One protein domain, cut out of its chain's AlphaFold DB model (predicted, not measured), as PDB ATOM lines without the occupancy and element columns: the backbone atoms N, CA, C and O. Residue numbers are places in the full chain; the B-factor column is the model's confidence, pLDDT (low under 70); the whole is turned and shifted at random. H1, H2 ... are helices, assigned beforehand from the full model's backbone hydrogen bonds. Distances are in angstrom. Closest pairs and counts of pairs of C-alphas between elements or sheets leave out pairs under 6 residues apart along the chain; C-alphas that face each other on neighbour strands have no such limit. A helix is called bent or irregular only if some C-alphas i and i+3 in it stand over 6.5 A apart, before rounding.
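Overview. This is residues 22 to 70 and 149 to 211 of the 277 residues of an uncharacterized protein of Parcubacteria group bacterium RIFCSPLOWO2_01_FULL_48_18 (UniProt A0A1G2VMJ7). The longest helix, H1, runs beside H6, the helix in the middle of the domain, and H2 runs roughly alongside both, so that the three make a loose triangle. On another side of H6, H3 and H5 run crosswise to it, with the very short H4 at the outer edge beside H5. The printed part has 112 residues with six named helices, H1 to H6 in order along the chain, and no named strand; its class is all helix. It is compact, with a radius of gyration of the C-alphas of 14.2 A, and spans 39 by 36 by 25 A.

Along the chain. H1, residues 22 to 44, is 32.6 A long and begins at C-alpha 22 at (-32.907, -51.719, -13.172). H2, residues 53 to 69, is 25.5 A long; it is neither bent nor irregular, but only just: C-alphas 66 and 69 are 6.2 A apart. H3, residues 154 to 167, is 20.0 A long and begins at C-alpha 154 at (-28.797, -14.873, -30.367). H4 is residues 170 to 173, 5.2 A, and H5 is residues 175 to 184, 13.9 A. H6, residues 196 to 211, is 22.9 A long and ends at C-alpha 211 at (-24.855, -39.858, -24.890).

Arrangement. H6 is the hub, touching three helices. H1 touches H6, closest at the C-alphas of Val 31 and Val 207, 6.5 A apart; they run opposite ways at a shallow tilt of 33 degrees, only just short of steep. H2 is close to H6 but not clearly touching, with the C-alphas of Trp 53 and Pro 196 closest at 7.2 A; they run the same way at a shallow tilt of 27 degrees. H1 and H2 are near each other, with 8 pairs of C-alphas within 10 A. H3, with residues 162 to 166 alone, only just touches H6, with 3 pairs of C-alphas within 8 A; the closest are Met 163 and Ile 201, 6.3 A, and the two are about perpendicular at 82 degrees. H5 touches residues 205 to 209 of H6, closest at the C-alphas of Val 182 and Leu 205, 5.4 A, about perpendicular at 78 degrees. The helix packing is mostly crossed, lines at large angles, but only just: 1 of 3 touching pairs with a tilt is shallow. H4 and H5 touch only at the corner, the C-alphas of Ala 171 and Phe 178 being closest at 4.5 A. H4 is apart from H1, H2 and H6. Every O i to N i+4 pair is within hydrogen-bond range in H3, H5 and H6, against 16 of 19 in H1 and 10 of 13 in H2; H4 is too short for such a pair.

Size, cuts and confidence. The two C-alphas farthest apart, those of Pro 22 and Asp 152, are 41.0 A apart. Residues 71 to 148 are not printed, and C-alphas 70 and 149 are 33.6 A apart across this cut. The link from H5 to H6 is long, 11 residues. The mean pLDDT of the printed part is 70.2; residues 22 to 52, 66 to 70, 149 to 152 and 155 to 156 are under 70.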
ATOM      1  N   PRO A  22     -32.145 -52.921 -13.553       33.22
ATOM      2  CA  PRO A  22     -32.907 -51.719 -13.172       33.22
ATOM      3  C   PRO A  22     -32.086 -50.428 -12.985       33.22
ATOM      4  O   PRO A  22     -32.659 -49.341 -13.050       33.22
ATOM      5  N   LYS A  23     -30.758 -50.506 -12.800       42.94
ATOM      6  CA  LYS A  23     -29.872 -49.323 -12.788       42.94
ATOM      7  C   LYS A  23     -29.820 -48.612 -14.154       42.94
ATOM      8  O   LYS A  23     -29.753 -47.391 -14.200       42.94
ATOM      9  N   LYS A  24     -29.943 -49.360 -15.255       45.62
ATOM     10  CA  LYS A  24     -29.731 -48.877 -16.632       45.62
ATOM     11  C   LYS A  24     -30.839 -47.957 -17.146       45.62
ATOM     12  O   LYS A  24     -30.572 -46.952 -17.793       45.62
ATOM     13  N   ARG A  25     -32.099 -48.229 -16.783       44.84
ATOM     14  CA  ARG A  25     -33.223 -47.333 -17.120       44.84
ATOM     15  C   ARG A  25     -33.103 -45.968 -16.440       44.84
ATOM     16  O   ARG A  25     -33.510 -44.973 -17.024       44.84
ATOM     17  N   LYS A  26     -32.540 -45.908 -15.228       45.72
ATOM     18  CA  LYS A  26     -32.404 -44.649 -14.484       45.72
ATOM     19  C   LYS A  26     -31.431 -43.687 -15.162       45.72
ATOM     20  O   LYS A  26     -31.778 -42.523 -15.294       45.72
ATOM     21  N   ALA A  27     -30.292 -44.176 -15.658       49.62
ATOM     22  CA  ALA A  27     -29.316 -43.353 -16.372       49.62
ATOM     23  C   ALA A  27     -29.915 -42.710 -17.637       49.62
ATOM     24  O   ALA A  27     -29.782 -41.508 -17.831       49.62
ATOM     25  N   PHE A  28     -30.672 -43.464 -18.441       48.03
ATOM     26  CA  PHE A  28     -31.318 -42.939 -19.652       48.03
ATOM     27  C   PHE A  28     -32.336 -41.819 -19.366       48.03
ATOM     28  O   PHE A  28     -32.287 -40.753 -19.979       48.03
ATOM     29  N   TYR A  29     -33.242 -42.019 -18.400       49.66
ATOM     30  CA  TYR A  29     -34.209 -40.979 -18.019       49.66
ATOM     31  C   TYR A  29     -33.544 -39.774 -17.349       49.66
ATOM     32  O   TYR A  29     -34.018 -38.651 -17.504       49.66
ATOM     33  N   LEU A  30     -32.434 -39.997 -16.646       54.38
ATOM     34  CA  LEU A  30     -31.635 -38.941 -16.043       54.38
ATOM     35  C   LEU A  30     -30.930 -38.100 -17.118       54.38
ATOM     36  O   LEU A  30     -30.975 -36.881 -17.039       54.38
ATOM     37  N   VAL A  31     -30.405 -38.706 -18.189       54.16
ATOM     38  CA  VAL A  31     -29.836 -37.978 -19.341       54.16
ATOM     39  C   VAL A  31     -30.886 -37.097 -20.023       54.16
ATOM     40  O   VAL A  31     -30.628 -35.920 -20.263       54.16
ATOM     41  N   ILE A  32     -32.090 -37.621 -20.282       55.16
ATOM     42  CA  ILE A  32     -33.190 -36.840 -20.880       55.16
ATOM     43  C   ILE A  32     -33.648 -35.724 -19.934       55.16
ATOM     44  O   ILE A  32     -33.896 -34.599 -20.374       55.16
ATOM     45  N   GLY A  33     -33.734 -36.014 -18.634       52.59
ATOM     46  CA  GLY A  33     -34.086 -35.045 -17.599       52.59
ATOM     47  C   GLY A  33     -33.066 -33.911 -17.489       52.59
ATOM     48  O   GLY A  33     -33.451 -32.745 -17.489       52.59
ATOM     49  N   ILE A  34     -31.771 -34.233 -17.487       57.66
ATOM     50  CA  ILE A  34     -30.672 -33.262 -17.438       57.66
ATOM     51  C   ILE A  34     -30.592 -32.466 -18.748       57.66
ATOM     52  O   ILE A  34     -30.419 -31.254 -18.695       57.66
ATOM     53  N   ALA A  35     -30.766 -33.088 -19.919       57.81
ATOM     54  CA  ALA A  35     -30.774 -32.384 -21.206       57.81
ATOM     55  C   ALA A  35     -31.935 -31.379 -21.303       57.81
ATOM     56  O   ALA A  35     -31.760 -30.255 -21.774       57.81
ATOM     57  N   SER A  36     -33.102 -31.765 -20.789       52.03
ATOM     58  CA  SER A  36     -34.289 -30.910 -20.716       52.03
ATOM     59  C   SER A  36     -34.104 -29.783 -19.689       52.03
ATOM     60  O   SER A  36     -34.429 -28.633 -19.969       52.03
ATOM     61  N   ALA A  37     -33.503 -30.077 -18.530       53.75
ATOM     62  CA  ALA A  37     -33.126 -29.075 -17.533       53.75
ATOM     63  C   ALA A  37     -32.056 -28.108 -18.065       53.75
ATOM     64  O   ALA A  37     -32.120 -26.918 -17.786       53.75
ATOM     65  N   LEU A  38     -31.110 -28.581 -18.877       58.56
ATOM     66  CA  LEU A  38     -30.109 -27.743 -19.533       58.56
ATOM     67  C   LEU A  38     -30.720 -26.832 -20.584       58.56
ATOM     68  O   LEU A  38     -30.331 -25.675 -20.644       58.56
ATOM     69  N   LEU A  39     -31.698 -27.307 -21.353       57.72
ATOM     70  CA  LEU A  39     -32.495 -26.466 -22.246       57.72
ATOM     71  C   LEU A  39     -33.197 -25.349 -21.463       57.72
ATOM     72  O   LEU A  39     -33.073 -24.183 -21.821       57.72
ATOM     73  N   ILE A  40     -33.800 -25.683 -20.320       55.16
ATOM     74  CA  ILE A  40     -34.428 -24.713 -19.408       55.16
ATOM     75  C   ILE A  40     -33.396 -23.769 -18.768       55.16
ATOM     76  O   ILE A  40     -33.723 -22.627 -18.468       55.16
ATOM     77  N   ILE A  41     -32.146 -24.191 -18.559       55.59
ATOM     78  CA  ILE A  41     -31.064 -23.357 -18.001       55.59
ATOM     79  C   ILE A  41     -30.398 -22.496 -19.084       55.59
ATOM     80  O   ILE A  41     -29.957 -21.392 -18.784       55.59
ATOM     81  N   ILE A  42     -30.358 -22.952 -20.335       58.00
ATOM     82  CA  ILE A  42     -29.938 -22.172 -21.507       58.00
ATOM     83  C   ILE A  42     -30.993 -21.100 -21.814       58.00
ATOM     84  O   ILE A  42     -30.641 -19.946 -22.043       58.00
ATOM     85  N   GLU A  43     -32.281 -21.435 -21.718       53.34
ATOM     86  CA  GLU A  43     -33.381 -20.462 -21.771       53.34
ATOM     87  C   GLU A  43     -33.404 -19.569 -20.511       53.34
ATOM     88  O   GLU A  43     -33.583 -18.354 -20.587       53.34
ATOM     89  N   GLY A  44     -33.125 -20.147 -19.341       49.84
ATOM     90  CA  GLY A  44     -33.048 -19.501 -18.026       49.84
ATOM     91  C   GLY A  44     -31.777 -18.683 -17.785       49.84
ATOM     92  O   GLY A  44     -31.726 -17.894 -16.842       49.84
ATOM     93  N   TYR A  45     -30.787 -18.773 -18.674       52.09
ATOM     94  CA  TYR A  45     -29.636 -17.869 -18.775       52.09
ATOM     95  C   TYR A  45     -30.102 -16.403 -18.901       52.09
ATOM     96  O   TYR A  45     -29.372 -15.478 -18.543       52.09
ATOM     97  N   ALA A  46     -31.353 -16.195 -19.334       51.69
ATOM     98  CA  ALA A  46     -32.055 -14.918 -19.353       51.69
ATOM     99  C   ALA A  46     -32.451 -14.369 -17.963       51.69
ATOM    100  O   ALA A  46     -32.623 -13.160 -17.822       51.69
ATOM    101  N   LEU A  47     -32.596 -15.212 -16.933       56.09
ATOM    102  CA  LEU A  47     -33.160 -14.815 -15.631       56.09
ATOM    103  C   LEU A  47     -32.123 -14.294 -14.626       56.09
ATOM    104  O   LEU A  47     -32.512 -13.675 -13.640       56.09
ATOM    105  N   ASN A  48     -30.823 -14.499 -14.877       57.34
ATOM    106  CA  ASN A  48     -29.714 -13.830 -14.184       57.34
ATOM    107  C   ASN A  48     -29.867 -13.790 -12.640       57.34
ATOM    108  O   ASN A  48     -29.778 -12.730 -12.023       57.34
ATOM    109  N   LEU A  49     -30.139 -14.948 -12.016       64.00
ATOM    110  CA  LEU A  49     -30.337 -15.094 -10.563       64.00
ATOM    111  C   LEU A  49     -29.051 -15.601  -9.876       64.00
ATOM    112  O   LEU A  49     -28.922 -16.802  -9.616       64.00
ATOM    113  N   PRO A  50     -28.081 -14.727  -9.540       64.19
ATOM    114  CA  PRO A  50     -26.764 -15.137  -9.044       64.19
ATOM    115  C   PRO A  50     -26.815 -15.898  -7.712       64.19
ATOM    116  O   PRO A  50     -25.941 -16.714  -7.440       64.19
ATOM    117  N   TYR A  51     -27.844 -15.671  -6.890       66.31
ATOM    118  CA  TYR A  51     -27.997 -16.320  -5.584       66.31
ATOM    119  C   TYR A  51     -28.473 -17.775  -5.676       66.31
ATOM    120  O   TYR A  51     -28.195 -18.565  -4.778       66.31
ATOM    121  N   MET A  52     -29.151 -18.154  -6.766       67.88
ATOM    122  CA  MET A  52     -29.561 -19.542  -7.005       67.88
ATOM    123  C   MET A  52     -28.417 -20.379  -7.578       67.88
ATOM    124  O   MET A  52     -28.441 -21.604  -7.482       67.88
ATOM    125  N   TRP A  53     -27.397 -19.731  -8.142       70.25
ATOM    126  CA  TRP A  53     -26.323 -20.400  -8.867       70.25
ATOM    127  C   TRP A  53     -25.566 -21.456  -8.047       70.25
ATOM    128  O   TRP A  53     -25.405 -22.574  -8.538       70.25
ATOM    129  N   PRO A  54     -25.162 -21.194  -6.788       75.56
ATOM    130  CA  PRO A  54     -24.503 -22.211  -5.971       75.56
ATOM    131  C   PRO A  54     -25.402 -23.420  -5.689       75.56
ATOM    132  O   PRO A  54     -24.903 -24.539  -5.635       75.56
ATOM    133  N   ILE A  55     -26.716 -23.208  -5.544       73.25
ATOM    134  CA  ILE A  55     -27.695 -24.270  -5.266       73.25
ATOM    135  C   ILE A  55     -27.881 -25.149  -6.504       73.25
ATOM    136  O   ILE A  55     -27.787 -26.370  -6.403       73.25
ATOM    137  N   ILE A  56     -28.069 -24.537  -7.679       70.81
ATOM    138  CA  ILE A  56     -28.177 -25.262  -8.953       70.81
ATOM    139  C   ILE A  56     -26.873 -26.032  -9.215       70.81
ATOM    140  O   ILE A  56     -26.915 -27.212  -9.554       70.81
ATOM    141  N   ASN A  57     -25.710 -25.415  -8.972       73.06
ATOM    142  CA  ASN A  57     -24.425 -26.094  -9.127       73.06
ATOM    143  C   ASN A  57     -24.236 -27.271  -8.192       73.06
ATOM    144  O   ASN A  57     -23.702 -28.292  -8.613       73.06
ATOM    145  N   LEU A  58     -24.632 -27.118  -6.931       76.06
ATOM    146  CA  LEU A  58     -24.532 -28.186  -5.955       76.06
ATOM    147  C   LEU A  58     -25.439 -29.355  -6.343       76.06
ATOM    148  O   LEU A  58     -24.965 -30.484  -6.350       76.06
ATOM    149  N   SER A  59     -26.688 -29.071  -6.728       72.69
ATOM    150  CA  SER A  59     -27.654 -30.082  -7.168       72.69
ATOM    151  C   SER A  59     -27.167 -30.825  -8.408       72.69
ATOM    152  O   SER A  59     -27.138 -32.046  -8.426       72.69
ATOM    153  N   MET A  60     -26.729 -30.109  -9.443       70.81
ATOM    154  CA  MET A  60     -26.238 -30.756 -10.661       70.81
ATOM    155  C   MET A  60     -24.967 -31.549 -10.374       70.81
ATOM    156  O   MET A  60     -24.838 -32.685 -10.810       70.81
ATOM    157  N   ARG A  61     -24.035 -30.994  -9.587       74.69
ATOM    158  CA  ARG A  61     -22.835 -31.729  -9.188       74.69
ATOM    159  C   ARG A  61     -23.184 -33.001  -8.422       74.69
ATOM    160  O   ARG A  61     -22.544 -34.000  -8.701       74.69
ATOM    161  N   SER A  62     -24.146 -32.991  -7.497       74.81
ATOM    162  CA  SER A  62     -24.523 -34.207  -6.767       74.81
ATOM    163  C   SER A  62     -25.121 -35.266  -7.689       74.81
ATOM    164  O   SER A  62     -24.684 -36.408  -7.620       74.81
ATOM    165  N   GLU A  63     -26.011 -34.879  -8.612       71.94
ATOM    166  CA  GLU A  63     -26.532 -35.788  -9.652       71.94
ATOM    167  C   GLU A  63     -25.382 -36.387 -10.472       71.94
ATOM    168  O   GLU A  63     -25.344 -37.583 -10.745       71.94
ATOM    169  N   PHE A  64     -24.382 -35.563 -10.810       70.31
ATOM    170  CA  PHE A  64     -23.224 -36.032 -11.556       70.31
ATOM    171  C   PHE A  64     -22.208 -36.830 -10.724       70.31
ATOM    172  O   PHE A  64     -21.457 -37.637 -11.268       70.31
ATOM    173  N   GLU A  65     -22.144 -36.614  -9.412       71.56
ATOM    174  CA  GLU A  65     -21.266 -37.350  -8.502       71.56
ATOM    175  C   GLU A  65     -21.778 -38.755  -8.218       71.56
ATOM    176  O   GLU A  65     -20.951 -39.651  -8.069       71.56
ATOM    177  N   GLU A  66     -23.092 -38.984  -8.254       64.94
ATOM    178  CA  GLU A  66     -23.646 -40.344  -8.292       64.94
ATOM    179  C   GLU A  66     -23.119 -41.130  -9.504       64.94
ATOM    180  O   GLU A  66     -22.989 -42.354  -9.449       64.94
ATOM    181  N   PHE A  67     -22.704 -40.437 -10.573       62.34
ATOM    182  CA  PHE A  67     -22.066 -41.083 -11.715       62.34
ATOM    183  C   PHE A  67     -20.581 -41.417 -11.533       62.34
ATOM    184  O   PHE A  67     -20.009 -42.117 -12.368       62.34
ATOM    185  N   LYS A  68     -19.917 -40.960 -10.462       60.91
ATOM    186  CA  LYS A  68     -18.537 -41.386 -10.157       60.91
ATOM    187  C   LYS A  68     -18.441 -42.889  -9.900       60.91
ATOM    188  O   LYS A  68     -17.364 -43.445 -10.054       60.91
ATOM    189  N   GLU A  69     -19.551 -43.532  -9.544       57.16
ATOM    190  CA  GLU A  69     -19.629 -44.985  -9.373       57.16
ATOM    191  C   GLU A  69     -19.608 -45.764 -10.697       57.16
ATOM    192  O   GLU A  69     -19.556 -46.995 -10.683       57.16
ATOM    193  N   TYR A  70     -19.687 -45.080 -11.841       60.88
ATOM    194  CA  TYR A  70     -19.681 -45.720 -13.146       60.88
ATOM    195  C   TYR A  70     -18.284 -45.594 -13.757       60.88
ATOM    196  O   TYR A  70     -17.945 -44.605 -14.411       60.88
ATOM    197  N   LYS A 149     -25.858 -26.037 -38.513       50.31
ATOM    198  CA  LYS A 149     -26.834 -24.945 -38.630       50.31
ATOM    199  C   LYS A 149     -27.542 -24.778 -37.291       50.31
ATOM    200  O   LYS A 149     -28.695 -25.177 -37.073       50.31
ATOM    201  N   ILE A 150     -26.785 -24.243 -36.352       57.41
ATOM    202  CA  ILE A 150     -27.258 -23.739 -35.086       57.41
ATOM    203  C   ILE A 150     -28.100 -22.524 -35.461       57.41
ATOM    204  O   ILE A 150     -27.657 -21.692 -36.246       57.41
ATOM    205  N   GLY A 151     -29.368 -22.520 -35.047       56.62
ATOM    206  CA  GLY A 151     -30.319 -21.514 -35.517       56.62
ATOM    207  C   GLY A 151     -29.826 -20.096 -35.232       56.62
ATOM    208  O   GLY A 151     -28.995 -19.900 -34.347       56.62
ATOM    209  N   ASP A 152     -30.388 -19.108 -35.925       65.88
ATOM    210  CA  ASP A 152     -30.017 -17.688 -35.789       65.88
ATOM    211  C   ASP A 152     -30.423 -17.065 -34.434       65.88
ATOM    212  O   ASP A 152     -30.447 -15.845 -34.272       65.88
ATOM    213  N   ASP A 153     -30.763 -17.898 -33.447       74.69
ATOM    214  CA  ASP A 153     -31.087 -17.468 -32.099       74.69
ATOM    215  C   ASP A 153     -29.846 -16.842 -31.423       74.69
ATOM    216  O   ASP A 153     -28.806 -17.503 -31.286       74.69
ATOM    217  N   PRO A 154     -29.932 -15.581 -30.955       70.62
ATOM    218  CA  PRO A 154     -28.797 -14.873 -30.367       70.62
ATOM    219  C   PRO A 154     -28.182 -15.564 -29.147       70.62
ATOM    220  O   PRO A 154     -26.969 -15.472 -28.937       70.62
ATOM    221  N   ASN A 155     -28.989 -16.257 -28.337       68.88
ATOM    222  CA  ASN A 155     -28.497 -16.945 -27.142       68.88
ATOM    223  C   ASN A 155     -27.702 -18.191 -27.522       68.88
ATOM    224  O   ASN A 155     -26.634 -18.439 -26.963       68.88
ATOM    225  N   THR A 156     -28.174 -18.924 -28.524       68.75
ATOM    226  CA  THR A 156     -27.501 -20.113 -29.037       68.75
ATOM    227  C   THR A 156     -26.180 -19.741 -29.716       68.75
ATOM    228  O   THR A 156     -25.150 -20.349 -29.432       68.75
ATOM    229  N   LEU A 157     -26.160 -18.678 -30.529       73.62
ATOM    230  CA  LEU A 157     -24.927 -18.159 -31.138       73.62
ATOM    231  C   LEU A 157     -23.902 -17.711 -30.086       73.62
ATOM    232  O   LEU A 157     -22.708 -17.999 -30.206       73.62
ATOM    233  N   LYS A 158     -24.363 -17.030 -29.030       78.12
ATOM    234  CA  LYS A 158     -23.509 -16.634 -27.908       78.12
ATOM    235  C   LYS A 158     -22.948 -17.852 -27.177       78.12
ATOM    236  O   LYS A 158     -21.746 -17.903 -26.945       78.12
ATOM    237  N   PHE A 159     -23.783 -18.844 -26.873       75.12
ATOM    238  CA  PHE A 159     -23.353 -20.071 -26.204       75.12
ATOM    239  C   PHE A 159     -22.281 -20.819 -27.009       75.12
ATOM    240  O   PHE A 159     -21.267 -21.229 -26.453       75.12
ATOM    241  N   VAL A 160     -22.448 -20.930 -28.328       75.06
ATOM    242  CA  VAL A 160     -21.450 -21.550 -29.215       75.06
ATOM    243  C   VAL A 160     -20.131 -20.791 -29.190       75.06
ATOM    244  O   VAL A 160     -19.069 -21.409 -29.127       75.06
ATOM    245  N   LYS A 161     -20.182 -19.455 -29.210       80.38
ATOM    246  CA  LYS A 161     -18.989 -18.612 -29.097       80.38
ATOM    247  C   LYS A 161     -18.294 -18.791 -27.745       80.38
ATOM    248  O   LYS A 161     -17.069 -18.886 -27.713       80.38
ATOM    249  N   ASP A 162     -19.057 -18.860 -26.658       82.00
ATOM    250  CA  ASP A 162     -18.533 -19.065 -25.305       82.00
ATOM    251  C   ASP A 162     -17.888 -20.460 -25.176       82.00
ATOM    252  O   ASP A 162     -16.763 -20.576 -24.686       82.00
ATOM    253  N   MET A 163     -18.533 -21.510 -25.702       80.31
ATOM    254  CA  MET A 163     -17.951 -22.855 -25.785       80.31
ATOM    255  C   MET A 163     -16.663 -22.875 -26.612       80.31
ATOM    256  O   MET A 163     -15.678 -23.481 -26.193       80.31
ATOM    257  N   ARG A 164     -16.630 -22.162 -27.744       82.00
ATOM    258  CA  ARG A 164     -15.435 -22.048 -28.587       82.00
ATOM    259  C   ARG A 164     -14.293 -21.345 -27.871       82.00
ATOM    260  O   ARG A 164     -13.160 -21.814 -27.926       82.00
ATOM    261  N   GLY A 165     -14.594 -20.269 -27.148       84.94
ATOM    262  CA  GLY A 165     -13.619 -19.594 -26.297       84.94
ATOM    263  C   GLY A 165     -13.069 -20.498 -25.189       84.94
ATOM    264  O   GLY A 165     -11.899 -20.378 -24.839       84.94
ATOM    265  N   MET A 166     -13.888 -21.414 -24.664       86.06
ATOM    266  CA  MET A 166     -13.498 -22.322 -23.583       86.06
ATOM    267  C   MET A 166     -12.686 -23.533 -24.062       86.06
ATOM    268  O   MET A 166     -11.676 -23.866 -23.448       86.06
ATOM    269  N   LEU A 167     -13.126 -24.202 -25.131       83.81
ATOM    270  CA  LEU A 167     -12.505 -25.430 -25.651       83.81
ATOM    271  C   LEU A 167     -11.348 -25.154 -26.622       83.81
ATOM    272  O   LEU A 167     -10.534 -26.037 -26.893       83.81
ATOM    273  N   GLY A 168     -11.269 -23.926 -27.137       85.38
ATOM    274  CA  GLY A 168     -10.308 -23.516 -28.149       85.38
ATOM    275  C   GLY A 168     -10.735 -23.897 -29.568       85.38
ATOM    276  O   GLY A 168     -11.491 -24.839 -29.795       85.38
ATOM    277  N   GLU A 169     -10.201 -23.171 -30.554       82.44
ATOM    278  CA  GLU A 169     -10.565 -23.322 -31.975       82.44
ATOM    279  C   GLU A 169     -10.364 -24.749 -32.507       82.44
ATOM    280  O   GLU A 169     -11.166 -25.237 -33.298       82.44
ATOM    281  N   LYS A 170      -9.335 -25.459 -32.028       80.06
ATOM    282  CA  LYS A 170      -9.034 -26.829 -32.476       80.06
ATOM    283  C   LYS A 170     -10.151 -27.825 -32.165       80.06
ATOM    284  O   LYS A 170     -10.359 -28.751 -32.939       80.06
ATOM    285  N   ALA A 171     -10.892 -27.627 -31.072       80.56
ATOM    286  CA  ALA A 171     -12.026 -28.482 -30.720       80.56
ATOM    287  C   ALA A 171     -13.209 -28.333 -31.690       80.56
ATOM    288  O   ALA A 171     -14.151 -29.106 -31.626       80.56
ATOM    289  N   TYR A 172     -13.176 -27.337 -32.578       76.06
ATOM    290  CA  TYR A 172     -14.224 -27.085 -33.566       76.06
ATOM    291  C   TYR A 172     -13.814 -27.477 -34.978       76.06
ATOM    292  O   TYR A 172     -14.665 -27.504 -35.863       76.06
ATOM    293  N   THR A 173     -12.528 -27.753 -35.197       75.62
ATOM    294  CA  THR A 173     -11.984 -28.182 -36.488       75.62
ATOM    295  C   THR A 173     -11.538 -29.639 -36.485       75.62
ATOM    296  O   THR A 173     -11.200 -30.152 -37.542       75.62
ATOM    297  N   SER A 174     -11.519 -30.297 -35.320       81.19
ATOM    298  CA  SER A 174     -11.120 -31.693 -35.174       81.19
ATOM    299  C   SER A 174     -12.072 -32.443 -34.248       81.19
ATOM    300  O   SER A 174     -12.087 -32.201 -33.037       81.19
ATOM    301  N   ASP A 175     -12.797 -33.415 -34.804       80.75
ATOM    302  CA  ASP A 175     -13.695 -34.283 -34.029       80.75
ATOM    303  C   ASP A 175     -12.944 -35.079 -32.961       80.75
ATOM    304  O   ASP A 175     -13.475 -35.326 -31.880       80.75
ATOM    305  N   TYR A 176     -11.682 -35.428 -33.227       86.06
ATOM    306  CA  TYR A 176     -10.807 -36.045 -32.236       86.06
ATOM    307  C   TYR A 176     -10.641 -35.154 -31.003       86.06
ATOM    308  O   TYR A 176     -10.888 -35.599 -29.887       86.06
ATOM    309  N   VAL A 177     -10.260 -33.886 -31.202       87.00
ATOM    310  CA  VAL A 177     -10.034 -32.935 -30.101       87.00
ATOM    311  C   VAL A 177     -11.343 -32.629 -29.376       87.00
ATOM    312  O   VAL A 177     -11.358 -32.486 -28.154       87.00
ATOM    313  N   PHE A 178     -12.460 -32.542 -30.101       85.06
ATOM    314  CA  PHE A 178     -13.772 -32.398 -29.479       85.06
ATOM    315  C   PHE A 178     -14.114 -33.598 -28.590       85.06
ATOM    316  O   PHE A 178     -14.436 -33.425 -27.415       85.06
ATOM    317  N   THR A 179     -13.992 -34.809 -29.134       85.69
ATOM    318  CA  THR A 179     -14.280 -36.062 -28.426       85.69
ATOM    319  C   THR A 179     -13.369 -36.216 -27.213       85.69
ATOM    320  O   THR A 179     -13.845 -36.516 -26.124       85.69
ATOM    321  N   GLU A 180     -12.076 -35.923 -27.350       87.81
ATOM    322  CA  GLU A 180     -11.121 -35.931 -26.240       87.81
ATOM    323  C   GLU A 180     -11.541 -34.971 -25.122       87.81
ATOM    324  O   GLU A 180     -11.542 -35.351 -23.949       87.81
ATOM    325  N   ASN A 181     -11.947 -33.746 -25.473       87.88
ATOM    326  CA  ASN A 181     -12.443 -32.776 -24.503       87.88
ATOM    327  C   ASN A 181     -13.691 -33.295 -23.787       87.88
ATOM    328  O   ASN A 181     -13.730 -33.265 -22.560       87.88
ATOM    329  N   VAL A 182     -14.679 -33.810 -24.526       86.12
ATOM    330  CA  VAL A 182     -15.900 -34.408 -23.960       86.12
ATOM    331  C   VAL A 182     -15.547 -35.535 -22.986       86.12
ATOM    332  O   VAL A 182     -15.998 -35.529 -21.840       86.12
ATOM    333  N   LEU A 183     -14.691 -36.473 -23.400       86.38
ATOM    334  CA  LEU A 183     -14.299 -37.629 -22.593       86.38
ATOM    335  C   LEU A 183     -13.453 -37.253 -21.366       86.38
ATOM    336  O   LEU A 183     -13.500 -37.953 -20.351       86.38
ATOM    337  N   SER A 184     -12.743 -36.127 -21.413       85.69
ATOM    338  CA  SER A 184     -11.918 -35.626 -20.307       85.69
ATOM    339  C   SER A 184     -12.715 -34.891 -19.223       85.69
ATOM    340  O   SER A 184     -12.201 -34.683 -18.122       85.69
ATOM    341  N   VAL A 185     -13.967 -34.492 -19.487       83.62
ATOM    342  CA  VAL A 185     -14.790 -33.797 -18.485       83.62
ATOM    343  C   VAL A 185     -15.215 -34.752 -17.370       83.62
ATOM    344  O   VAL A 185     -15.673 -35.874 -17.600       83.62
ATOM    345  N   THR A 186     -15.100 -34.269 -16.134       81.12
ATOM    346  CA  THR A 186     -15.498 -34.947 -14.898       81.12
ATOM    347  C   THR A 186     -16.382 -34.037 -14.036       81.12
ATOM    348  O   THR A 186     -16.306 -32.809 -14.150       81.12
ATOM    349  N   PRO A 187     -17.141 -34.592 -13.073       77.75
ATOM    350  CA  PRO A 187     -17.884 -33.804 -12.085       77.75
ATOM    351  C   PRO A 187     -17.008 -32.887 -11.205       77.75
ATOM    352  O   PRO A 187     -17.524 -32.018 -10.505       77.75
ATOM    353  N   ASN A 188     -15.680 -33.038 -11.227       80.19
ATOM    354  CA  ASN A 188     -14.767 -32.149 -10.503       80.19
ATOM    355  C   ASN A 188     -14.392 -30.891 -11.304       80.19
ATOM    356  O   ASN A 188     -13.875 -29.937 -10.726       80.19
ATOM    357  N   ASN A 189     -14.661 -30.855 -12.615       81.19
ATOM    358  CA  ASN A 189     -14.437 -29.662 -13.437       81.19
ATOM    359  C   ASN A 189     -15.394 -28.510 -13.062       81.19
ATOM    360  O   ASN A 189     -15.123 -27.351 -13.378       81.19
ATOM    361  N   PHE A 190     -16.467 -28.811 -12.324       75.12
ATOM    362  CA  PHE A 190     -17.448 -27.849 -11.828       75.12
ATOM    363  C   PHE A 190     -16.998 -27.194 -10.533       75.12
ATOM    364  O   PHE A 190     -16.681 -27.854  -9.539       75.12
ATOM    365  N   LYS A 191     -17.076 -25.865 -10.498       80.06
ATOM    366  CA  LYS A 191     -16.864 -25.100  -9.269       80.06
ATOM    367  C   LYS A 191     -18.212 -24.603  -8.764       80.06
ATOM    368  O   LYS A 191     -18.885 -23.861  -9.469       80.06
ATOM    369  N   ILE A 192     -18.591 -24.963  -7.535       76.25
ATOM    370  CA  ILE A 192     -19.863 -24.525  -6.916       76.25
ATOM    371  C   ILE A 192     -19.978 -22.992  -6.936       76.25
ATOM    372  O   ILE A 192     -21.022 -22.447  -7.285       76.25
ATOM    373  N   PHE A 193     -18.867 -22.310  -6.653       80.12
ATOM    374  CA  PHE A 193     -18.725 -20.850  -6.712       80.12
ATOM    375  C   PHE A 193     -18.006 -20.386  -7.993       80.12
ATOM    376  O   PHE A 193     -17.243 -19.423  -7.983       80.12
ATOM    377  N   GLY A 194     -18.176 -21.133  -9.084       76.75
ATOM    378  CA  GLY A 194     -17.547 -20.877 -10.375       76.75
ATOM    379  C   GLY A 194     -18.293 -19.862 -11.231       76.75
ATOM    380  O   GLY A 194     -19.430 -19.485 -10.946       76.75
ATOM    381  N   ASN A 195     -17.648 -19.467 -12.330       81.81
ATOM    382  CA  ASN A 195     -18.302 -18.705 -13.384       81.81
ATOM    383  C   ASN A 195     -19.502 -19.516 -13.926       81.81
ATOM    384  O   ASN A 195     -19.313 -20.674 -14.320       81.81
ATOM    385  N   PRO A 196     -20.717 -18.935 -13.968       75.12
ATOM    386  CA  PRO A 196     -21.895 -19.641 -14.448       75.12
ATOM    387  C   PRO A 196     -21.791 -20.198 -15.856       75.12
ATOM    388  O   PRO A 196     -22.160 -21.339 -16.110       75.12
ATOM    389  N   GLN A 197     -21.212 -19.411 -16.747       75.75
ATOM    390  CA  GLN A 197     -21.071 -19.728 -18.157       75.75
ATOM    391  C   GLN A 197     -20.210 -20.978 -18.331       75.75
ATOM    392  O   GLN A 197     -20.619 -21.942 -18.969       75.75
ATOM    393  N   THR A 198     -19.059 -21.011 -17.660       81.81
ATOM    394  CA  THR A 198     -18.148 -22.162 -17.669       81.81
ATOM    395  C   THR A 198     -18.819 -23.435 -17.145       81.81
ATOM    396  O   THR A 198     -18.666 -24.505 -17.727       81.81
ATOM    397  N   ASN A 199     -19.591 -23.332 -16.063       79.38
ATOM    398  CA  ASN A 199     -20.284 -24.482 -15.479       79.38
ATOM    399  C   ASN A 199     -21.391 -25.031 -16.396       79.38
ATOM    400  O   ASN A 199     -21.496 -26.247 -16.527       79.38
ATOM    401  N   VAL A 200     -22.175 -24.170 -17.064       77.56
ATOM    402  CA  VAL A 200     -23.182 -24.625 -18.045       77.56
ATOM    403  C   VAL A 200     -22.515 -25.393 -19.181       77.56
ATOM    404  O   VAL A 200     -22.994 -26.459 -19.560       77.56
ATOM    405  N   ILE A 201     -21.386 -24.897 -19.692       80.31
ATOM    406  CA  ILE A 201     -20.661 -25.577 -20.769       80.31
ATOM    407  C   ILE A 201     -20.199 -26.964 -20.313       80.31
ATOM    408  O   ILE A 201     -20.435 -27.945 -21.015       80.31
ATOM    409  N   TYR A 202     -19.604 -27.083 -19.124       83.81
ATOM    410  CA  TYR A 202     -19.219 -28.394 -18.607       83.81
ATOM    411  C   TYR A 202     -20.423 -29.335 -18.426       83.81
ATOM    412  O   TYR A 202     -20.271 -30.536 -18.648       83.81
ATOM    413  N   TRP A 203     -21.618 -28.836 -18.075       78.12
ATOM    414  CA  TRP A 203     -22.808 -29.693 -17.978       78.12
ATOM    415  C   TRP A 203     -23.222 -30.222 -19.336       78.12
ATOM    416  O   TRP A 203     -23.511 -31.409 -19.458       78.12
ATOM    417  N   VAL A 204     -23.213 -29.363 -20.356       78.00
ATOM    418  CA  VAL A 204     -23.484 -29.782 -21.732       78.00
ATOM    419  C   VAL A 204     -22.486 -30.856 -22.157       78.00
ATOM    420  O   VAL A 204     -22.902 -31.890 -22.667       78.00
ATOM    421  N   LEU A 205     -21.195 -30.679 -21.868       81.62
ATOM    422  CA  LEU A 205     -20.177 -31.680 -22.197       81.62
ATOM    423  C   LEU A 205     -20.383 -33.004 -21.456       81.62
ATOM    424  O   LEU A 205     -20.218 -34.053 -22.068       81.62
ATOM    425  N   LEU A 206     -20.793 -32.990 -20.183       79.31
ATOM    426  CA  LEU A 206     -21.142 -34.224 -19.472       79.31
ATOM    427  C   LEU A 206     -22.369 -34.919 -20.065       79.31
ATOM    428  O   LEU A 206     -22.391 -36.144 -20.144       79.31
ATOM    429  N   VAL A 207     -23.381 -34.169 -20.499       76.69
ATOM    430  CA  VAL A 207     -24.546 -34.760 -21.171       76.69
ATOM    431  C   VAL A 207     -24.163 -35.369 -22.512       76.69
ATOM    432  O   VAL A 207     -24.544 -36.505 -22.785       76.69
ATOM    433  N   VAL A 208     -23.364 -34.662 -23.314       78.44
ATOM    434  CA  VAL A 208     -22.822 -35.196 -24.573       78.44
ATOM    435  C   VAL A 208     -22.000 -36.455 -24.302       78.44
ATOM    436  O   VAL A 208     -22.188 -37.462 -24.974       78.44
ATOM    437  N   LYS A 209     -21.156 -36.443 -23.265       81.25
ATOM    438  CA  LYS A 209     -20.367 -37.603 -22.846       81.25
ATOM    439  C   LYS A 209     -21.240 -38.811 -22.529       81.25
ATOM    440  O   LYS A 209     -20.958 -39.901 -23.008       81.25
ATOM    441  N   MET A 210     -22.305 -38.629 -21.753       74.62
ATOM    442  CA  MET A 210     -23.220 -39.725 -21.421       74.62
ATOM    443  C   MET A 210     -23.942 -40.276 -22.656       74.62
ATOM    444  O   MET A 210     -24.178 -41.479 -22.729       74.62
ATOM    445  N   ALA A 211     -24.266 -39.422 -23.629       72.81
ATOM    446  CA  ALA A 211     -24.855 -39.858 -24.890       72.81
ATOM    447  C   ALA A 211     -23.862 -40.640 -25.774       72.81
ATOM    448  O   ALA A 211     -24.266 -41.605 -26.414       72.81
TER     449      ALA A 211